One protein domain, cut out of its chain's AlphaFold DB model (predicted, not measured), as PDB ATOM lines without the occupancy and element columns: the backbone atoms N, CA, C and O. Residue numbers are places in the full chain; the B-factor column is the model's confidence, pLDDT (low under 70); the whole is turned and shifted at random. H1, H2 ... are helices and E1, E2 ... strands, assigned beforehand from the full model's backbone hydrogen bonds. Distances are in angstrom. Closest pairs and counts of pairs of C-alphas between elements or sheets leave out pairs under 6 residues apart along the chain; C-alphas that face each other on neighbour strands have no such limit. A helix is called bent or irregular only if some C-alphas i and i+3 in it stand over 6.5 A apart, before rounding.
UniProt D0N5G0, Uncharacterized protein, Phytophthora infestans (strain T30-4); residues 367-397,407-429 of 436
ATOM      1  N   VAL A 367      18.799   4.658  35.368       94.88
ATOM      2  CA  VAL A 367      18.677   4.482  33.911       94.88
ATOM      3  C   VAL A 367      18.588   2.994  33.572       94.88
ATOM      4  O   VAL A 367      19.564   2.265  33.741       94.88
ATOM      5  N   LYS A 368      17.439   2.535  33.060       94.38
ATOM      6  CA  LYS A 368      17.292   1.155  32.566       94.38
ATOM      7  C   LYS A 368      18.132   0.934  31.305       94.38
ATOM      8  O   LYS A 368      18.118   1.768  30.402       94.38
ATOM      9  N   THR A 369      18.859  -0.177  31.226       92.69
ATOM     10  CA  THR A 369      19.757  -0.481  30.102       92.69
ATOM     11  C   THR A 369      20.034  -1.981  29.991       92.69
ATOM     12  O   THR A 369      19.912  -2.694  30.982       92.69
ATOM     13  N   ARG A 370      20.442  -2.454  28.807       89.56
ATOM     14  CA  ARG A 370      20.954  -3.821  28.625       89.56
ATOM     15  C   ARG A 370      22.392  -3.944  29.115       89.56
ATOM     16  O   ARG A 370      23.186  -3.030  28.878       89.56
ATOM     17  N   VAL A 371      22.780  -5.058  29.724       87.06
ATOM     18  CA  VAL A 371      24.148  -5.302  30.203       87.06
ATOM     19  C   VAL A 371      25.139  -5.256  29.041       87.06
ATOM     20  O   VAL A 371      26.101  -4.485  29.106       87.06
ATOM     21  N   ILE A 372      24.896  -6.009  27.964       82.06
ATOM     22  CA  ILE A 372      25.824  -6.090  26.822       82.06
ATOM     23  C   ILE A 372      25.563  -4.951  25.827       82.06
ATOM     24  O   ILE A 372      26.358  -4.008  25.740       82.06
ATOM     25  N   ASP A 373      24.427  -4.994  25.123       86.06
ATOM     26  CA  ASP A 373      24.084  -4.054  24.040       86.06
ATOM     27  C   ASP A 373      23.988  -2.592  24.504       86.06
ATOM     28  O   ASP A 373      24.195  -1.664  23.725       86.06
ATOM     29  N   GLY A 374      23.678  -2.364  25.784       89.50
ATOM     30  CA  GLY A 374      23.544  -1.023  26.352       89.50
ATOM     31  C   GLY A 374      24.874  -0.311  26.608       89.50
ATOM     32  O   GLY A 374      24.867   0.861  26.980       89.50
ATOM     33  N   PHE A 375      26.023  -0.975  26.427       88.06
ATOM     34  CA  PHE A 375      27.340  -0.385  26.691       88.06
ATOM     35  C   PHE A 375      27.597   0.961  25.977       88.06
ATOM     36  O   PHE A 375      27.919   1.916  26.689       88.06
ATOM     37  N   PRO A 376      27.444   1.105  24.641       89.81
ATOM     38  CA  PRO A 376      27.634   2.394  23.965       89.81
ATOM     39  C   PRO A 376      26.691   3.483  24.495       89.81
ATOM     40  O   PRO A 376      27.125   4.615  24.700       89.81
ATOM     41  N   PHE A 377      25.439   3.140  24.811       92.94
ATOM     42  CA  PHE A 377      24.469   4.077  25.382       92.94
ATOM     43  C   PHE A 377      24.892   4.575  26.774       92.94
ATOM     44  O   PHE A 377      24.853   5.776  27.043       92.94
ATOM     45  N   ARG A 378      25.401   3.683  27.640       93.38
ATOM     46  CA  ARG A 378      25.994   4.082  28.929       93.38
ATOM     47  C   ARG A 378      27.196   5.007  28.749       93.38
ATOM     48  O   ARG A 378      27.322   5.976  29.492       93.38
ATOM     49  N   GLN A 379      28.068   4.744  27.771       91.12
ATOM     50  CA  GLN A 379      29.211   5.624  27.495       91.12
ATOM     51  C   GLN A 379      28.776   7.003  26.992       91.12
ATOM     52  O   GLN A 379      29.328   8.001  27.443       91.12
ATOM     53  N   ALA A 380      27.767   7.078  26.118       93.81
ATOM     54  CA  ALA A 380      27.208   8.350  25.666       93.81
ATOM     55  C   ALA A 380      26.655   9.173  26.843       93.81
ATOM     56  O   ALA A 380      26.959  10.357  26.963       93.81
ATOM     57  N   ILE A 381      25.928   8.537  27.768       94.00
ATOM     58  CA  ILE A 381      25.419   9.188  28.985       94.00
ATOM     59  C   ILE A 381      26.567   9.703  29.870       94.00
ATOM     60  O   ILE A 381      26.588  10.887  30.206       94.00
ATOM     61  N   ARG A 382      27.567   8.862  30.180       92.06
ATOM     62  CA  ARG A 382      28.745   9.246  30.990       92.06
ATOM     63  C   ARG A 382      29.593  10.362  30.375       92.06
ATOM     64  O   ARG A 382      30.284  11.058  31.107       92.06
ATOM     65  N   ARG A 383      29.585  10.509  29.048       90.38
ATOM     66  CA  ARG A 383      30.319  11.561  28.322       90.38
ATOM     67  C   ARG A 383      29.513  12.843  28.113       90.38
ATOM     68  O   ARG A 383      30.075  13.824  27.648       90.38
ATOM     69  N   THR A 384      28.216  12.833  28.420       93.06
ATOM     70  CA  THR A 384      27.320  13.981  28.238       93.06
ATOM     71  C   THR A 384      26.779  14.439  29.595       93.06
ATOM     72  O   THR A 384      27.559  14.807  30.475       93.06
ATOM     73  N   TRP A 385      25.461  14.398  29.798       91.75
ATOM     74  CA  TRP A 385      24.778  14.958  30.966       91.75
ATOM     75  C   TRP A 385      25.128  14.267  32.293       91.75
ATOM     76  O   TRP A 385      24.932  14.862  33.349       91.75
ATOM     77  N   ALA A 386      25.654  13.036  32.255       91.81
ATOM     78  CA  ALA A 386      26.115  12.307  33.437       91.81
ATOM     79  C   ALA A 386      27.645  12.302  33.605       91.81
ATOM     80  O   ALA A 386      28.174  11.482  34.357       91.81
ATOM     81  N   SER A 387      28.366  13.181  32.902       89.06
ATOM     82  CA  SER A 387      29.796  13.383  33.152       89.06
ATOM     83  C   SER A 387      30.031  13.973  34.542       89.06
ATOM     84  O   SER A 387      29.200  14.714  35.069       89.06
ATOM     85  N   LYS A 388      31.183  13.653  35.141       82.44
ATOM     86  CA  LYS A 388      31.554  14.106  36.494       82.44
ATOM     87  C   LYS A 388      31.570  15.635  36.622       82.44
ATOM     88  O   LYS A 388      31.311  16.149  37.703       82.44
ATOM     89  N   ASP A 389      31.845  16.327  35.520       84.31
ATOM     90  CA  ASP A 389      31.967  17.784  35.458       84.31
ATOM     91  C   ASP A 389      30.608  18.469  35.208       84.31
ATOM     92  O   ASP A 389      30.418  19.624  35.579       84.31
ATOM     93  N   SER A 390      29.636  17.749  34.625       84.62
ATOM     94  CA  SER A 390      28.255  18.228  34.430       84.62
ATOM     95  C   SER A 390      27.329  17.901  35.603       84.62
ATOM     96  O   SER A 390      26.351  18.612  35.841       84.62
ATOM     97  N   LEU A 391      27.586  16.795  36.307       87.50
ATOM     98  CA  LEU A 391      26.691  16.263  37.326       87.50
ATOM     99  C   LEU A 391      27.010  16.869  38.710       87.50
ATOM    100  O   LEU A 391      28.119  16.678  39.212       87.50
ATOM    101  N   PRO A 392      26.059  17.551  39.383       87.12
ATOM    102  CA  PRO A 392      26.290  18.086  40.725       87.12
ATOM    103  C   PRO A 392      26.670  16.986  41.726       87.12
ATOM    104  O   PRO A 392      26.128  15.883  41.675       87.12
ATOM    105  N   ALA A 393      27.562  17.282  42.679       84.25
ATOM    106  CA  ALA A 393      28.140  16.286  43.599       84.25
ATOM    107  C   ALA A 393      27.108  15.528  44.470       84.25
ATOM    108  O   ALA A 393      27.376  14.430  44.958       84.25
ATOM    109  N   ASN A 394      25.927  16.123  44.656       87.12
ATOM    110  CA  ASN A 394      24.759  15.596  45.360       87.12
ATOM    111  C   ASN A 394      23.806  14.771  44.470       87.12
ATOM    112  O   ASN A 394      22.803  14.267  44.971       87.12
ATOM    113  N   VAL A 395      24.078  14.635  43.174       88.69
ATOM    114  CA  VAL A 395      23.321  13.784  42.251       88.69
ATOM    115  C   VAL A 395      24.144  12.526  41.965       88.69
ATOM    116  O   VAL A 395      25.368  12.581  41.855       88.69
ATOM    117  N   ARG A 396      23.494  11.367  41.826       89.00
ATOM    118  CA  ARG A 396      24.134  10.156  41.284       89.00
ATOM    119  C   ARG A 396      23.309   9.547  40.165       89.00
ATOM    120  O   ARG A 396      22.086   9.487  40.253       89.00
ATOM    121  N   VAL A 397      23.992   9.061  39.136       91.88
ATOM    122  CA  VAL A 397      23.394   8.282  38.048       91.88
ATOM    123  C   VAL A 397      23.804   6.831  38.237       91.88
ATOM    124  O   VAL A 397      24.981   6.549  38.450       91.88
ATOM    125  N   ASP A 407      23.840 -19.264  31.515       78.31
ATOM    126  CA  ASP A 407      24.554 -19.979  30.451       78.31
ATOM    127  C   ASP A 407      25.477 -19.067  29.618       78.31
ATOM    128  O   ASP A 407      26.151 -19.536  28.691       78.31
ATOM    129  N   ALA A 408      25.554 -17.772  29.949       77.19
ATOM    130  CA  ALA A 408      26.525 -16.870  29.355       77.19
ATOM    131  C   ALA A 408      27.950 -17.366  29.647       77.19
ATOM    132  O   ALA A 408      28.284 -17.867  30.719       77.19
ATOM    133  N   ARG A 409      28.821 -17.236  28.648       76.81
ATOM    134  CA  ARG A 409      30.200 -17.708  28.756       76.81
ATOM    135  C   ARG A 409      30.978 -16.923  29.818       76.81
ATOM    136  O   ARG A 409      30.803 -15.715  29.973       76.81
ATOM    137  N   GLU A 410      31.913 -17.603  30.476       80.19
ATOM    138  CA  GLU A 410      32.777 -17.034  31.522       80.19
ATOM    139  C   GLU A 410      33.542 -15.773  31.064       80.19
ATOM    140  O   GLU A 410      33.733 -14.838  31.838       80.19
ATOM    141  N   ASP A 411      33.923 -15.692  29.782       78.25
ATOM    142  CA  ASP A 411      34.579 -14.513  29.196       78.25
ATOM    143  C   ASP A 411      33.675 -13.265  29.198       78.25
ATOM    144  O   ASP A 411      34.159 -12.150  29.415       78.25
ATOM    145  N   VAL A 412      32.361 -13.437  29.029       78.00
ATOM    146  CA  VAL A 412      31.354 -12.370  29.128       78.00
ATOM    147  C   VAL A 412      31.221 -11.892  30.576       78.00
ATOM    148  O   VAL A 412      31.327 -10.688  30.824       78.00
ATOM    149  N   HIS A 413      31.085 -12.816  31.536       78.50
ATOM    150  CA  HIS A 413      31.045 -12.492  32.967       78.50
ATOM    151  C   HIS A 413      32.304 -11.739  33.413       78.50
ATOM    152  O   HIS A 413      32.208 -10.657  34.000       78.50
ATOM    153  N   GLN A 414      33.491 -12.245  33.067       80.00
ATOM    154  CA  GLN A 414      34.765 -11.627  33.429       80.00
ATOM    155  C   GLN A 414      34.950 -10.246  32.772       80.00
ATOM    156  O   GLN A 414      35.406  -9.304  33.427       80.00
ATOM    157  N   THR A 415      34.534 -10.081  31.511       79.19
ATOM    158  CA  THR A 415      34.554  -8.782  30.810       79.19
ATOM    159  C   THR A 415      33.648  -7.754  31.489       79.19
ATOM    160  O   THR A 415      33.993  -6.571  31.569       79.19
ATOM    161  N   ILE A 416      32.486  -8.177  31.988       78.12
ATOM    162  CA  ILE A 416      31.515  -7.283  32.626       78.12
ATOM    163  C   ILE A 416      31.943  -6.939  34.052       78.12
ATOM    164  O   ILE A 416      31.900  -5.762  34.402       78.12
ATOM    165  N   ALA A 417      32.480  -7.893  34.817       77.62
ATOM    166  CA  ALA A 417      33.119  -7.631  36.107       77.62
ATOM    167  C   ALA A 417      34.288  -6.631  35.986       77.62
ATOM    168  O   ALA A 417      34.394  -5.689  36.771       77.62
ATOM    169  N   TYR A 418      35.127  -6.767  34.951       79.00
ATOM    170  CA  TYR A 418      36.207  -5.814  34.672       79.00
ATOM    171  C   TYR A 418      35.677  -4.412  34.327       79.00
ATOM    172  O   TYR A 418      36.149  -3.417  34.878       79.00
ATOM    173  N   LYS A 419      34.646  -4.316  33.474       70.75
ATOM    174  CA  LYS A 419      33.992  -3.035  33.145       70.75
ATOM    175  C   LYS A 419      33.333  -2.393  34.373       70.75
ATOM    176  O   LYS A 419      33.473  -1.187  34.555       70.75
ATOM    177  N   LEU A 420      32.658  -3.170  35.222       73.69
ATOM    178  CA  LEU A 420      32.065  -2.704  36.484       73.69
ATOM    179  C   LEU A 420      33.111  -2.061  37.402       73.69
ATOM    180  O   LEU A 420      32.872  -0.981  37.943       73.69
ATOM    181  N   ASN A 421      34.284  -2.689  37.513       73.62
ATOM    182  CA  ASN A 421      35.395  -2.185  38.314       73.62
ATOM    183  C   ASN A 421      35.985  -0.873  37.751       73.62
ATOM    184  O   ASN A 421      36.298   0.033  38.516       73.62
ATOM    185  N   ILE A 422      36.090  -0.731  36.421       77.44
ATOM    186  CA  ILE A 422      36.574   0.511  35.782       77.44
ATOM    187  C   ILE A 422      35.605   1.681  35.991       77.44
ATOM    188  O   ILE A 422      36.038   2.783  36.317       77.44
ATOM    189  N   TYR A 423      34.303   1.469  35.778       73.56
ATOM    190  CA  TYR A 423      33.306   2.551  35.810       73.56
ATOM    191  C   TYR A 423      32.733   2.820  37.214       73.56
ATOM    192  O   TYR A 423      31.679   3.437  37.347       73.56
ATOM    193  N   GLY A 424      33.433   2.389  38.270       66.88
ATOM    194  CA  GLY A 424      33.131   2.769  39.653       66.88
ATOM    195  C   GLY A 424      31.847   2.166  40.231       66.88
ATOM    196  O   GLY A 424      31.254   2.768  41.121       66.88
ATOM    197  N   GLY A 425      31.404   1.005  39.733       80.06
ATOM    198  CA  GLY A 425      30.222   0.308  40.259       80.06
ATOM    199  C   GLY A 425      28.878   0.979  39.946       80.06
ATOM    200  O   GLY A 425      27.891   0.716  40.625       80.06
ATOM    201  N   ASP A 426      28.819   1.837  38.924       88.25
ATOM    202  CA  ASP A 426      27.602   2.561  38.537       88.25
ATOM    203  C   ASP A 426      26.525   1.695  37.851       88.25
ATOM    204  O   ASP A 426      25.411   2.166  37.638       88.25
ATOM    205  N   LEU A 427      26.834   0.444  37.498       90.31
ATOM    206  CA  LEU A 427      25.927  -0.510  36.857       90.31
ATOM    207  C   LEU A 427      25.501  -1.599  37.852       90.31
ATOM    208  O   LEU A 427      26.329  -2.293  38.432       90.31
ATOM    209  N   LEU A 428      24.189  -1.765  38.004       90.19
ATOM    210  CA  LEU A 428      23.535  -2.680  38.931       90.19
ATOM    211  C   LEU A 428      22.760  -3.740  38.139       90.19
ATOM    212  O   LEU A 428      21.749  -3.426  37.511       90.19
ATOM    213  N   THR A 429      23.229  -4.987  38.169       86.81
ATOM    214  CA  THR A 429      22.647  -6.128  37.429       86.81
ATOM    215  C   THR A 429      21.588  -6.902  38.218       86.81
ATOM    216  O   THR A 429      20.724  -7.546  37.639       86.81
TER     217      THR A 429
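AT A GLANCE: This is residues 367 to 397 and 407 to 429 of the 436 residues of an uncharacterized protein of Phytophthora infestans (strain T30-4) (UniProt D0N5G0). Picture a loose rod with two helices, H1 and H2, that point nearly the same way along its long axis but are staggered and have no contact with each other. H2 lies toward one end of the rod; toward the other, residues 384 to 394 loop out beyond H1 and lead back into the short strand E1, while residues 423 to 429, after H2, fold back beside that helix. The printed part has 54 residues, with two named helices and one named strand in the order H1, E1, H2; the class is mostly helix, though under half of the residues are in named elements. The whole is only just loose, close to compact, with a radius of gyration of the C-alphas of 12.4 A and spans of 39 by 18 by 15 A.

IN THESE COORDINATES: Start at C-alpha 367, at (18.677, 4.482, 33.911), and go on to Phe 375 at (27.340, -0.385, 26.691), where H1 begins. H1 takes residues 375 to 383 and measures 12.4 A from first to last C-alpha. Next look for E1, residues 395 to 397, which is 6.9 A long from first to last C-alpha. After the cut, H2 takes residues 410 to 422, the longest helix by residues, with 18.4 A between its first and last C-alphas. Find its end at C-alpha 422, at (36.574, 0.511, 35.782).

HOW THE PARTS SIT: Compare the y values along H1 and H2 and you will find that they rise from the first C-alpha to the last in both helices. H1 and H2 are apart, with no C-alpha of the one within 8 A of the other. By the same test H1 and E1 are apart. E1 and H2 are apart too. In E1 the y values fall from C-alpha 395 to C-alpha 397. E1 pairs with no named strand. In both H1 and H2 every O i to N i+4 pair is within hydrogen-bond range, and neither helix is bent.

THE WHOLE: Look for the two C-alphas farthest apart, those of Pro 392 and Asp 407, at 39.5 A. The first and last printed C-alphas, those of Val 367 and Thr 429, are 11.9 A apart. The link from H1 to E1 is long, with 11 residues. The link from E1 to H2 runs across the cut: residues 398 to 406 are not printed, and C-alphas 397 and 407 are 29.3 A apart. In the B-factor column of this predicted model the mean pLDDT of the printed part is 84.9, with H1 at 92, E1 at 90 and H2 at 77; one printed residue, Gly 424, is under 70.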